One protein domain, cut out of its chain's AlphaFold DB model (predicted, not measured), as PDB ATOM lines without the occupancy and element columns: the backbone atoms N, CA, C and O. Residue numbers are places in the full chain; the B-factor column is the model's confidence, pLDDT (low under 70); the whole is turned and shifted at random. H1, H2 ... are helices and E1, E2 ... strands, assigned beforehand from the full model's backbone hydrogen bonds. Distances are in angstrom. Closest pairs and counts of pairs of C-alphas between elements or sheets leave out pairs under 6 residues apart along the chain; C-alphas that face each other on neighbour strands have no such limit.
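Overview. This is residues 26 to 97 of the 128 residues of an uncharacterized protein of Phytohabitans rumicis (UniProt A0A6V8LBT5). The 16-residue helix H2 makes the middle of an elongated model, with two short helices, H1 and H3, set crosswise near it on different sides, and with strand E1 folding back after H2. Beyond H3, the unnamed residues 79 to 97 swing out in a wide loop that forms one end of the long axis, then turn back. The printed part has 72 residues with three named helices and one named strand in the order H1, H2, E1, H3; the class is mostly helix, with under half of the residues in named elements. It is only just compact, close to loose, with a radius of gyration of the C-alphas of 13.0 A and spans of 44 by 21 by 15 A.

Arrangement. H1, residues 27 to 34, and H2, residues 43 to 58, are close but not clearly touching, about perpendicular at 89 degrees; their closest C-alphas, of Leu 31 and Ala 46, are 6.9 A apart. E1, residues 63 to 66, pairs with no named strand; its closest C-alpha to H2 is that of Leu 64, 6.9 A from that of Ala 58. H3, residues 72 to 78, only just touches H2, with 3 pairs of C-alphas within 8 A, and H2 does so with residues 47 to 51 alone. The closest C-alphas, of Leu 51 and Ala 75, are 6.5 A apart, and the lines of H2 and H3 are about perpendicular at 88 degrees. H1 is apart from E1 and H3. In H2 and H3 every O i to N i+4 pair is within hydrogen-bond range; in H1 2 of 4 are, beside 4 of 5 O i to N i+3 pairs.

Along the chain. H1 begins at C-alpha 27, (-5.735, 2.102, -8.578), and is 11.2 A long from first to last C-alpha. H2 measures 22.0 A, E1 9.8 A and H3 10.2 A, the last ending at C-alpha 78, (0.628, -16.129, -10.798).

Size, cuts and confidence. The C-alphas of Asp 37 and Ser 87, the two farthest apart, are 43.7 A from each other. The printed part has no cut. The links from H2 to E1 and from E1 to H3 are tight, and that from H1 to H2 is short. Mean pLDDT of the printed part is 76.4, and residues 82 to 97 are under 70.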
ATOM      1  N   HIS A  26      -2.965   2.440  -4.869       85.88
ATOM      2  CA  HIS A  26      -3.870   3.425  -5.465       85.88
ATOM      3  C   HIS A  26      -4.193   3.052  -6.921       85.88
ATOM      4  O   HIS A  26      -3.324   3.187  -7.788       85.88
ATOM      5  N   PRO A  27      -5.393   2.527  -7.227       75.00
ATOM      6  CA  PRO A  27      -5.735   2.102  -8.578       75.00
ATOM      7  C   PRO A  27      -6.000   3.278  -9.527       75.00
ATOM      8  O   PRO A  27      -5.438   3.294 -10.617       75.00
ATOM      9  N   GLU A  28      -6.772   4.290  -9.128       75.50
ATOM     10  CA  GLU A  28      -7.210   5.370 -10.031       75.50
ATOM     11  C   GLU A  28      -6.039   6.254 -10.471       75.50
ATOM     12  O   GLU A  28      -5.872   6.537 -11.656       75.50
ATOM     13  N   ASN A  29      -5.177   6.629  -9.521       81.56
ATOM     14  CA  ASN A  29      -3.995   7.439  -9.809       81.56
ATOM     15  C   ASN A  29      -2.979   6.685 -10.679       81.56
ATOM     16  O   ASN A  29      -2.206   7.300 -11.402       81.56
ATOM     17  N   TYR A  30      -2.977   5.351 -10.618       85.25
ATOM     18  CA  TYR A  30      -2.093   4.530 -11.434       85.25
ATOM     19  C   TYR A  30      -2.571   4.428 -12.885       85.25
ATOM     20  O   TYR A  30      -1.755   4.520 -13.797       85.25
ATOM     21  N   LEU A  31      -3.880   4.285 -13.116       88.00
ATOM     22  CA  LEU A  31      -4.437   4.232 -14.475       88.00
ATOM     23  C   LEU A  31      -4.152   5.523 -15.252       88.00
ATOM     24  O   LEU A  31      -3.759   5.456 -16.411       88.00
ATOM     25  N   ALA A  32      -4.240   6.674 -14.581       88.19
ATOM     26  CA  ALA A  32      -3.906   7.973 -15.165       88.19
ATOM     27  C   ALA A  32      -2.424   8.115 -15.577       88.19
ATOM     28  O   ALA A  32      -2.094   8.979 -16.388       88.19
ATOM     29  N   LEU A  33      -1.518   7.286 -15.035       87.44
ATOM     30  CA  LEU A  33      -0.110   7.239 -15.460       87.44
ATOM     31  C   LEU A  33       0.091   6.428 -16.745       87.44
ATOM     32  O   LEU A  33       1.104   6.610 -17.418       87.44
ATOM     33  N   LEU A  34      -0.832   5.514 -17.057       88.75
ATOM     34  CA  LEU A  34      -0.772   4.682 -18.259       88.75
ATOM     35  C   LEU A  34      -1.379   5.409 -19.460       88.75
ATOM     36  O   LEU A  34      -0.792   5.388 -20.539       88.75
ATOM     37  N   ASP A  35      -2.523   6.066 -19.263       88.81
ATOM     38  CA  ASP A  35      -3.189   6.884 -20.277       88.81
ATOM     39  C   ASP A  35      -3.954   8.039 -19.595       88.81
ATOM     40  O   ASP A  35      -4.600   7.810 -18.565       88.81
ATOM     41  N   PRO A  36      -3.919   9.273 -20.141       87.44
ATOM     42  CA  PRO A  36      -4.767  10.368 -19.667       87.44
ATOM     43  C   PRO A  36      -6.266  10.032 -19.688       87.44
ATOM     44  O   PRO A  36      -7.025  10.556 -18.872       87.44
ATOM     45  N   ASP A  37      -6.694   9.168 -20.614       89.00
ATOM     46  CA  ASP A  37      -8.038   8.609 -20.682       89.00
ATOM     47  C   ASP A  37      -8.074   7.206 -20.061       89.00
ATOM     48  O   ASP A  37      -7.825   6.183 -20.707       89.00
ATOM     49  N   ILE A  38      -8.460   7.156 -18.785       85.81
ATOM     50  CA  ILE A  38      -8.549   5.923 -17.991       85.81
ATOM     51  C   ILE A  38      -9.459   4.854 -18.610       85.81
ATOM     52  O   ILE A  38      -9.293   3.673 -18.312       85.81
ATOM     53  N   THR A  39     -10.418   5.236 -19.465       87.88
ATOM     54  CA  THR A  39     -11.370   4.292 -20.072       87.88
ATOM     55  C   THR A  39     -10.733   3.430 -21.159       87.88
ATOM     56  O   THR A  39     -11.265   2.375 -21.507       87.88
ATOM     57  N   ARG A  40      -9.573   3.852 -21.676       89.75
ATOM     58  CA  ARG A  40      -8.809   3.125 -22.698       89.75
ATOM     59  C   ARG A  40      -7.871   2.084 -22.101       89.75
ATOM     60  O   ARG A  40      -7.373   1.229 -22.833       89.75
ATOM     61  N   VAL A  41      -7.632   2.133 -20.790       89.75
ATOM     62  CA  VAL A  41      -6.763   1.181 -20.100       89.75
ATOM     63  C   VAL A  41      -7.546  -0.097 -19.810       89.75
ATOM     64  O   VAL A  41      -8.503  -0.099 -19.037       89.75
ATOM     65  N   SER A  42      -7.129  -1.204 -20.427       92.44
ATOM     66  CA  SER A  42      -7.717  -2.515 -20.143       92.44
ATOM     67  C   SER A  42      -7.332  -3.017 -18.746       92.44
ATOM     68  O   SER A  42      -6.285  -2.648 -18.201       92.44
ATOM     69  N   TYR A  43      -8.160  -3.896 -18.179       90.31
ATOM     70  CA  TYR A  43      -7.864  -4.539 -16.899       90.31
ATOM     71  C   TYR A  43      -6.540  -5.308 -16.964       90.31
ATOM     72  O   TYR A  43      -5.694  -5.157 -16.087       90.31
ATOM     73  N   GLU A  44      -6.332  -6.077 -18.032       91.88
ATOM     74  CA  GLU A  44      -5.135  -6.882 -18.262       91.88
ATOM     75  C   GLU A  44      -3.879  -6.010 -18.313       91.88
ATOM     76  O   GLU A  44      -2.906  -6.299 -17.621       91.88
ATOM     77  N   THR A  45      -3.925  -4.889 -19.041       92.31
ATOM     78  CA  THR A  45      -2.810  -3.931 -19.102       92.31
ATOM     79  C   THR A  45      -2.484  -3.359 -17.723       92.31
ATOM     80  O   THR A  45      -1.312  -3.248 -17.358       92.31
ATOM     81  N   ALA A  46      -3.503  -3.012 -16.932       91.50
ATOM     82  CA  ALA A  46      -3.301  -2.504 -15.580       91.50
ATOM     83  C   ALA A  46      -2.679  -3.565 -14.656       91.50
ATOM     84  O   ALA A  46      -1.763  -3.253 -13.893       91.50
ATOM     85  N   VAL A  47      -3.139  -4.818 -14.746       92.00
ATOM     86  CA  VAL A  47      -2.579  -5.955 -14.000       92.00
ATOM     87  C   VAL A  47      -1.117  -6.180 -14.377       92.00
ATOM     88  O   VAL A  47      -0.263  -6.177 -13.492       92.00
ATOM     89  N   GLU A  48      -0.817  -6.358 -15.664       91.75
ATOM     90  CA  GLU A  48       0.537  -6.648 -16.155       91.75
ATOM     91  C   GLU A  48       1.520  -5.556 -15.736       91.75
ATOM     92  O   GLU A  48       2.535  -5.844 -15.101       91.75
ATOM     93  N   SER A  49       1.158  -4.292 -15.969       92.06
ATOM     94  CA  SER A  49       1.998  -3.150 -15.606       92.06
ATOM     95  C   SER A  49       2.264  -3.081 -14.093       92.06
ATOM     96  O   SER A  49       3.404  -2.868 -13.659       92.06
ATOM     97  N   LYS A  50       1.248  -3.346 -13.253       90.38
ATOM     98  CA  LYS A  50       1.422  -3.377 -11.791       90.38
ATOM     99  C   LYS A  50       2.277  -4.543 -11.314       90.38
ATOM    100  O   LYS A  50       3.052  -4.369 -10.370       90.38
ATOM    101  N   LEU A  51       2.144  -5.718 -11.924       90.12
ATOM    102  CA  LEU A  51       2.963  -6.878 -11.579       90.12
ATOM    103  C   LEU A  51       4.425  -6.664 -11.972       90.12
ATOM    104  O   LEU A  51       5.306  -6.954 -11.162       90.12
ATOM    105  N   ASP A  52       4.681  -6.086 -13.144       90.44
ATOM    106  CA  ASP A  52       6.029  -5.759 -13.612       90.44
ATOM    107  C   ASP A  52       6.700  -4.715 -12.717       90.44
ATOM    108  O   ASP A  52       7.830  -4.911 -12.248       90.44
ATOM    109  N   LEU A  53       5.982  -3.633 -12.397       89.88
ATOM    110  CA  LEU A  53       6.462  -2.618 -11.463       89.88
ATOM    111  C   LEU A  53       6.699  -3.215 -10.069       89.88
ATOM    112  O   LEU A  53       7.738  -2.964  -9.454       89.88
ATOM    113  N   GLY A  54       5.774  -4.045  -9.588       89.38
ATOM    114  CA  GLY A  54       5.905  -4.766  -8.326       89.38
ATOM    115  C   GLY A  54       7.148  -5.653  -8.299       89.38
ATOM    116  O   GLY A  54       7.915  -5.597  -7.341       89.38
ATOM    117  N   ALA A  55       7.408  -6.424  -9.356       86.75
ATOM    118  CA  ALA A  55       8.577  -7.297  -9.459       86.75
ATOM    119  C   ALA A  55       9.892  -6.502  -9.519       86.75
ATOM    120  O   ALA A  55      10.902  -6.914  -8.935       86.75
ATOM    121  N   ALA A  56       9.884  -5.345 -10.188       88.38
ATOM    122  CA  ALA A  56      11.025  -4.442 -10.231       88.38
ATOM    123  C   ALA A  56      11.325  -3.826  -8.858       88.38
ATOM    124  O   ALA A  56      12.460  -3.915  -8.382       88.38
ATOM    125  N   LEU A  57      10.306  -3.267  -8.200       86.62
ATOM    126  CA  LEU A  57      10.419  -2.641  -6.880       86.62
ATOM    127  C   LEU A  57      10.718  -3.645  -5.781       86.62
ATOM    128  O   LEU A  57      11.423  -3.308  -4.829       86.62
ATOM    129  N   ALA A  58      10.254  -4.889  -5.937       85.81
ATOM    130  CA  ALA A  58      10.551  -5.947  -4.997       85.81
ATOM    131  C   ALA A  58      12.064  -5.989  -4.738       85.81
ATOM    132  O   ALA A  58      12.431  -6.051  -3.582       85.81
ATOM    133  N   ARG A  59      12.932  -5.856  -5.759       82.25
ATOM    134  CA  ARG A  59      14.418  -5.876  -5.654       82.25
ATOM    135  C   ARG A  59      15.062  -4.796  -4.800       82.25
ATOM    136  O   ARG A  59      16.276  -4.832  -4.593       82.25
ATOM    137  N   HIS A  60      14.278  -3.845  -4.327       85.31
ATOM    138  CA  HIS A  60      14.767  -2.726  -3.541       85.31
ATOM    139  C   HIS A  60      13.963  -2.531  -2.253       85.31
ATOM    140  O   HIS A  60      14.364  -1.726  -1.421       85.31
ATOM    141  N   ALA A  61      12.872  -3.281  -2.067       84.75
ATOM    142  CA  ALA A  61      11.950  -3.128  -0.955       84.75
ATOM    143  C   ALA A  61      11.958  -4.362  -0.036       84.75
ATOM    144  O   ALA A  61      12.006  -5.520  -0.466       84.75
ATOM    145  N   SER A  62      11.852  -4.115   1.269       80.56
ATOM    146  CA  SER A  62      11.628  -5.145   2.284       80.56
ATOM    147  C   SER A  62      10.173  -5.637   2.319       80.56
ATOM    148  O   SER A  62       9.906  -6.703   2.878       80.56
ATOM    149  N   GLY A  63       9.248  -4.893   1.700       85.31
ATOM    150  CA  GLY A  63       7.843  -5.262   1.543       85.31
ATOM    151  C   GLY A  63       7.136  -4.498   0.421       85.31
ATOM    152  O   GLY A  63       7.586  -3.438  -0.006       85.31
ATOM    153  N   LEU A  64       6.004  -5.038  -0.033       87.81
ATOM    154  CA  LEU A  64       5.115  -4.411  -1.014       87.81
ATOM    155  C   LEU A  64       3.707  -4.279  -0.433       87.81
ATOM    156  O   LEU A  64       3.189  -5.235   0.148       87.81
ATOM    157  N   LEU A  65       3.091  -3.113  -0.618       89.94
ATOM    158  CA  LEU A  65       1.676  -2.870  -0.351       89.94
ATOM    159  C   LEU A  65       0.952  -2.779  -1.699       89.94
ATOM    160  O   LEU A  65       1.234  -1.883  -2.485       89.94
ATOM    161  N   LEU A  66       0.075  -3.740  -1.986       88.00
ATOM    162  CA  LEU A  66      -0.583  -3.900  -3.287       88.00
ATOM    163  C   LEU A  66      -2.083  -3.638  -3.169       88.00
ATOM    164  O   LEU A  66      -2.688  -3.985  -2.153       88.00
ATOM    165  N   ASP A  67      -2.687  -3.106  -4.231       88.81
ATOM    166  CA  ASP A  67      -4.138  -2.971  -4.301       88.81
ATOM    167  C   ASP A  67      -4.818  -4.343  -4.502       88.81
ATOM    168  O   ASP A  67      -4.265  -5.231  -5.161       88.81
ATOM    169  N   PRO A  68      -6.026  -4.545  -3.952       84.56
ATOM    170  CA  PRO A  68      -6.735  -5.814  -4.067       84.56
ATOM    171  C   PRO A  68      -7.331  -6.089  -5.458       84.56
ATOM    172  O   PRO A  68      -7.637  -7.245  -5.741       84.56
ATOM    173  N   VAL A  69      -7.512  -5.068  -6.306       87.44
ATOM    174  CA  VAL A  69      -8.303  -5.151  -7.551       87.44
ATOM    175  C   VAL A  69      -7.469  -5.668  -8.728       87.44
ATOM    176  O   VAL A  69      -7.888  -6.580  -9.444       87.44
ATOM    177  N   TYR A  70      -6.277  -5.112  -8.906       85.62
ATOM    178  CA  TYR A  70      -5.391  -5.351 -10.040       85.62
ATOM    179  C   TYR A  70      -4.141  -6.145  -9.634       85.62
ATOM    180  O   TYR A  70      -3.682  -6.996 -10.389       85.62
ATOM    181  N   ALA A  71      -3.586  -5.922  -8.436       83.31
ATOM    182  CA  ALA A  71      -2.259  -6.449  -8.103       83.31
ATOM    183  C   ALA A  71      -2.259  -7.656  -7.148       83.31
ATOM    184  O   ALA A  71      -1.662  -8.684  -7.465       83.31
ATOM    185  N   LEU A  72      -2.902  -7.577  -5.976       86.62
ATOM    186  CA  LEU A  72      -2.716  -8.563  -4.897       86.62
ATOM    187  C   LEU A  72      -3.161  -9.978  -5.291       86.62
ATOM    188  O   LEU A  72      -2.418 -10.943  -5.092       86.62
ATOM    189  N   GLY A  73      -4.378 -10.106  -5.827       85.31
ATOM    190  CA  GLY A  73      -4.933 -11.401  -6.223       85.31
ATOM    191  C   GLY A  73      -4.112 -12.049  -7.336       85.31
ATOM    192  O   GLY A  73      -3.731 -13.217  -7.231       85.31
ATOM    193  N   GLN A  74      -3.761 -11.259  -8.350       86.38
ATOM    194  CA  GLN A  74      -3.005 -11.720  -9.510       86.38
ATOM    195  C   GLN A  74      -1.569 -12.086  -9.143       86.38
ATOM    196  O   GLN A  74      -1.100 -13.157  -9.520       86.38
ATOM    197  N   ALA A  75      -0.893 -11.287  -8.314       83.19
ATOM    198  CA  ALA A  75       0.444 -11.596  -7.809       83.19
ATOM    199  C   ALA A  75       0.484 -12.918  -7.030       83.19
ATOM    200  O   ALA A  75       1.431 -13.697  -7.150       83.19
ATOM    201  N   ILE A  76      -0.556 -13.187  -6.233       82.75
ATOM    202  CA  ILE A  76      -0.693 -14.438  -5.485       82.75
ATOM    203  C   ILE A  76      -0.938 -15.626  -6.415       82.75
ATOM    204  O   ILE A  76      -0.335 -16.679  -6.195       82.75
ATOM    205  N   ALA A  77      -1.841 -15.477  -7.385       84.56
ATOM    206  CA  ALA A  77      -2.255 -16.551  -8.282       84.56
ATOM    207  C   ALA A  77      -1.145 -16.938  -9.267       84.56
ATOM    208  O   ALA A  77      -0.919 -18.121  -9.511       84.56
ATOM    209  N   THR A  78      -0.429 -15.945  -9.791       82.81
ATOM    210  CA  THR A  78       0.628 -16.129 -10.798       82.81
ATOM    211  C   THR A  78       1.998 -16.413 -10.186       82.81
ATOM    212  O   THR A  78       2.878 -16.927 -10.870       82.81
ATOM    213  N   GLY A  79       2.212 -16.063  -8.913       80.94
ATOM    214  CA  GLY A  79       3.548 -16.086  -8.319       80.94
ATOM    215  C   GLY A  79       4.509 -15.086  -8.970       80.94
ATOM    216  O   GLY A  79       5.719 -15.261  -8.860       80.94
ATOM    217  N   ALA A  80       3.987 -14.049  -9.641       80.25
ATOM    218  CA  ALA A  80       4.779 -13.038 -10.346       80.25
ATOM    219  C   ALA A  80       5.741 -12.268  -9.425       80.25
ATOM    220  O   ALA A  80       6.735 -11.708  -9.884       80.25
ATOM    221  N   LEU A  81       5.471 -12.258  -8.116       79.06
ATOM    222  CA  LEU A  81       6.328 -11.629  -7.122       79.06
ATOM    223  C   LEU A  81       7.162 -12.681  -6.373       79.06
ATOM    224  O   LEU A  81       6.639 -13.738  -6.007       79.06
ATOM    225  N   PRO A  82       8.450 -12.405  -6.104       65.81
ATOM    226  CA  PRO A  82       9.361 -13.387  -5.528       65.81
ATOM    227  C   PRO A  82       8.878 -13.883  -4.154       65.81
ATOM    228  O   PRO A  82       8.731 -13.104  -3.210       65.81
ATOM    229  N   GLY A  83       8.662 -15.201  -4.049       53.34
ATOM    230  CA  GLY A  83       8.361 -15.923  -2.810       53.34
ATOM    231  C   GLY A  83       9.582 -16.698  -2.291       53.34
ATOM    232  O   GLY A  83      10.237 -17.408  -3.041       53.34
ATOM    233  N   THR A  84       9.905 -16.562  -1.002       42.53
ATOM    234  CA  THR A  84      11.043 -17.219  -0.299       42.53
ATOM    235  C   THR A  84      11.040 -18.764  -0.364       42.53
ATOM    236  O   THR A  84       9.933 -19.312  -0.394       42.53
ATOM    237  N   PRO A  85      12.201 -19.486  -0.262       40.16
ATOM    238  CA  PRO A  85      13.336 -19.202   0.647       40.16
ATOM    239  C   PRO A  85      14.782 -19.339   0.095       40.16
ATOM    240  O   PRO A  85      15.064 -20.164  -0.763       40.16
ATOM    241  N   GLY A  86      15.721 -18.621   0.736       29.16
ATOM    242  CA  GLY A  86      17.131 -19.029   0.856       29.16
ATOM    243  C   GLY A  86      18.170 -18.256   0.029       29.16
ATOM    244  O   GLY A  86      18.287 -18.442  -1.173       29.16
ATOM    245  N   SER A  87      19.018 -17.502   0.739       28.47
ATOM    246  CA  SER A  87      20.400 -17.090   0.401       28.47
ATOM    247  C   SER A  87      20.717 -15.860  -0.468       28.47
ATOM    248  O   SER A  87      21.889 -15.502  -0.498       28.47
ATOM    249  N   SER A  88      19.766 -15.132  -1.070       28.81
ATOM    250  CA  SER A  88      20.104 -13.844  -1.718       28.81
ATOM    251  C   SER A  88      19.167 -12.693  -1.308       28.81
ATOM    252  O   SER A  88      17.947 -12.827  -1.447       28.81
ATOM    253  N   PRO A  89      19.698 -11.582  -0.751       35.88
ATOM    254  CA  PRO A  89      18.918 -10.513  -0.146       35.88
ATOM    255  C   PRO A  89      18.647  -9.433  -1.188       35.88
ATOM    256  O   PRO A  89      19.583  -8.764  -1.611       35.88
ATOM    257  N   ARG A  90      17.393  -9.233  -1.602       40.34
ATOM    258  CA  ARG A  90      16.952  -7.912  -2.095       40.34
ATOM    259  C   ARG A  90      15.461  -7.763  -2.345       40.34
ATOM    260  O   ARG A  90      15.036  -6.634  -2.504       40.34
ATOM    261  N   SER A  91      14.661  -8.826  -2.274       39.78
ATOM    262  CA  SER A  91      13.224  -8.683  -2.515       39.78
ATOM    263  C   SER A  91      12.364  -9.616  -1.706       39.78
ATOM    264  O   SER A  91      12.384 -10.824  -1.930       39.78
ATOM    265  N   ARG A  92      11.564  -9.076  -0.788       50.38
ATOM    266  CA  ARG A  92      10.594  -9.868  -0.027       50.38
ATOM    267  C   ARG A  92       9.190  -9.340  -0.301       50.38
ATOM    268  O   ARG A  92       8.723  -8.430   0.372       50.38
ATOM    269  N   CYS A  93       8.493  -9.925  -1.276       40.78
ATOM    270  CA  CYS A  93       7.061  -9.682  -1.415       40.78
ATOM    271  C   CYS A  93       6.303 -10.567  -0.419       40.78
ATOM    272  O   CYS A  93       6.241 -11.789  -0.568       40.78
ATOM    273  N   TRP A  94       5.743  -9.957   0.625       42.72
ATOM    274  CA  TRP A  94       4.999 -10.676   1.655       42.72
ATOM    275  C   TRP A  94       3.509 -10.785   1.328       42.72
ATOM    276  O   TRP A  94       2.844  -9.819   0.979       42.72
ATOM    277  N   ARG A  95       2.984 -11.999   1.523       44.53
ATOM    278  CA  ARG A  95       1.564 -12.352   1.458       44.53
ATOM    279  C   ARG A  95       0.861 -11.905   2.743       44.53
ATOM    280  O   ARG A  95       1.030 -12.535   3.789       44.53
ATOM    281  N   THR A  96       0.049 -10.855   2.679       35.88
ATOM    282  CA  THR A  96      -0.881 -10.480   3.751       35.88
ATOM    283  C   THR A  96      -2.168 -11.294   3.613       35.88
ATOM    284  O   THR A  96      -3.043 -11.010   2.808       35.88
ATOM    285  N   GLY A  97      -2.291 -12.363   4.397       32.81
ATOM    286  CA  GLY A  97      -3.540 -13.115   4.496       32.81
ATOM    287  C   GLY A  97      -3.510 -14.077   5.672       32.81
ATOM    288  O   GLY A  97      -2.676 -14.983   5.712       32.81
TER     289      GLY A  97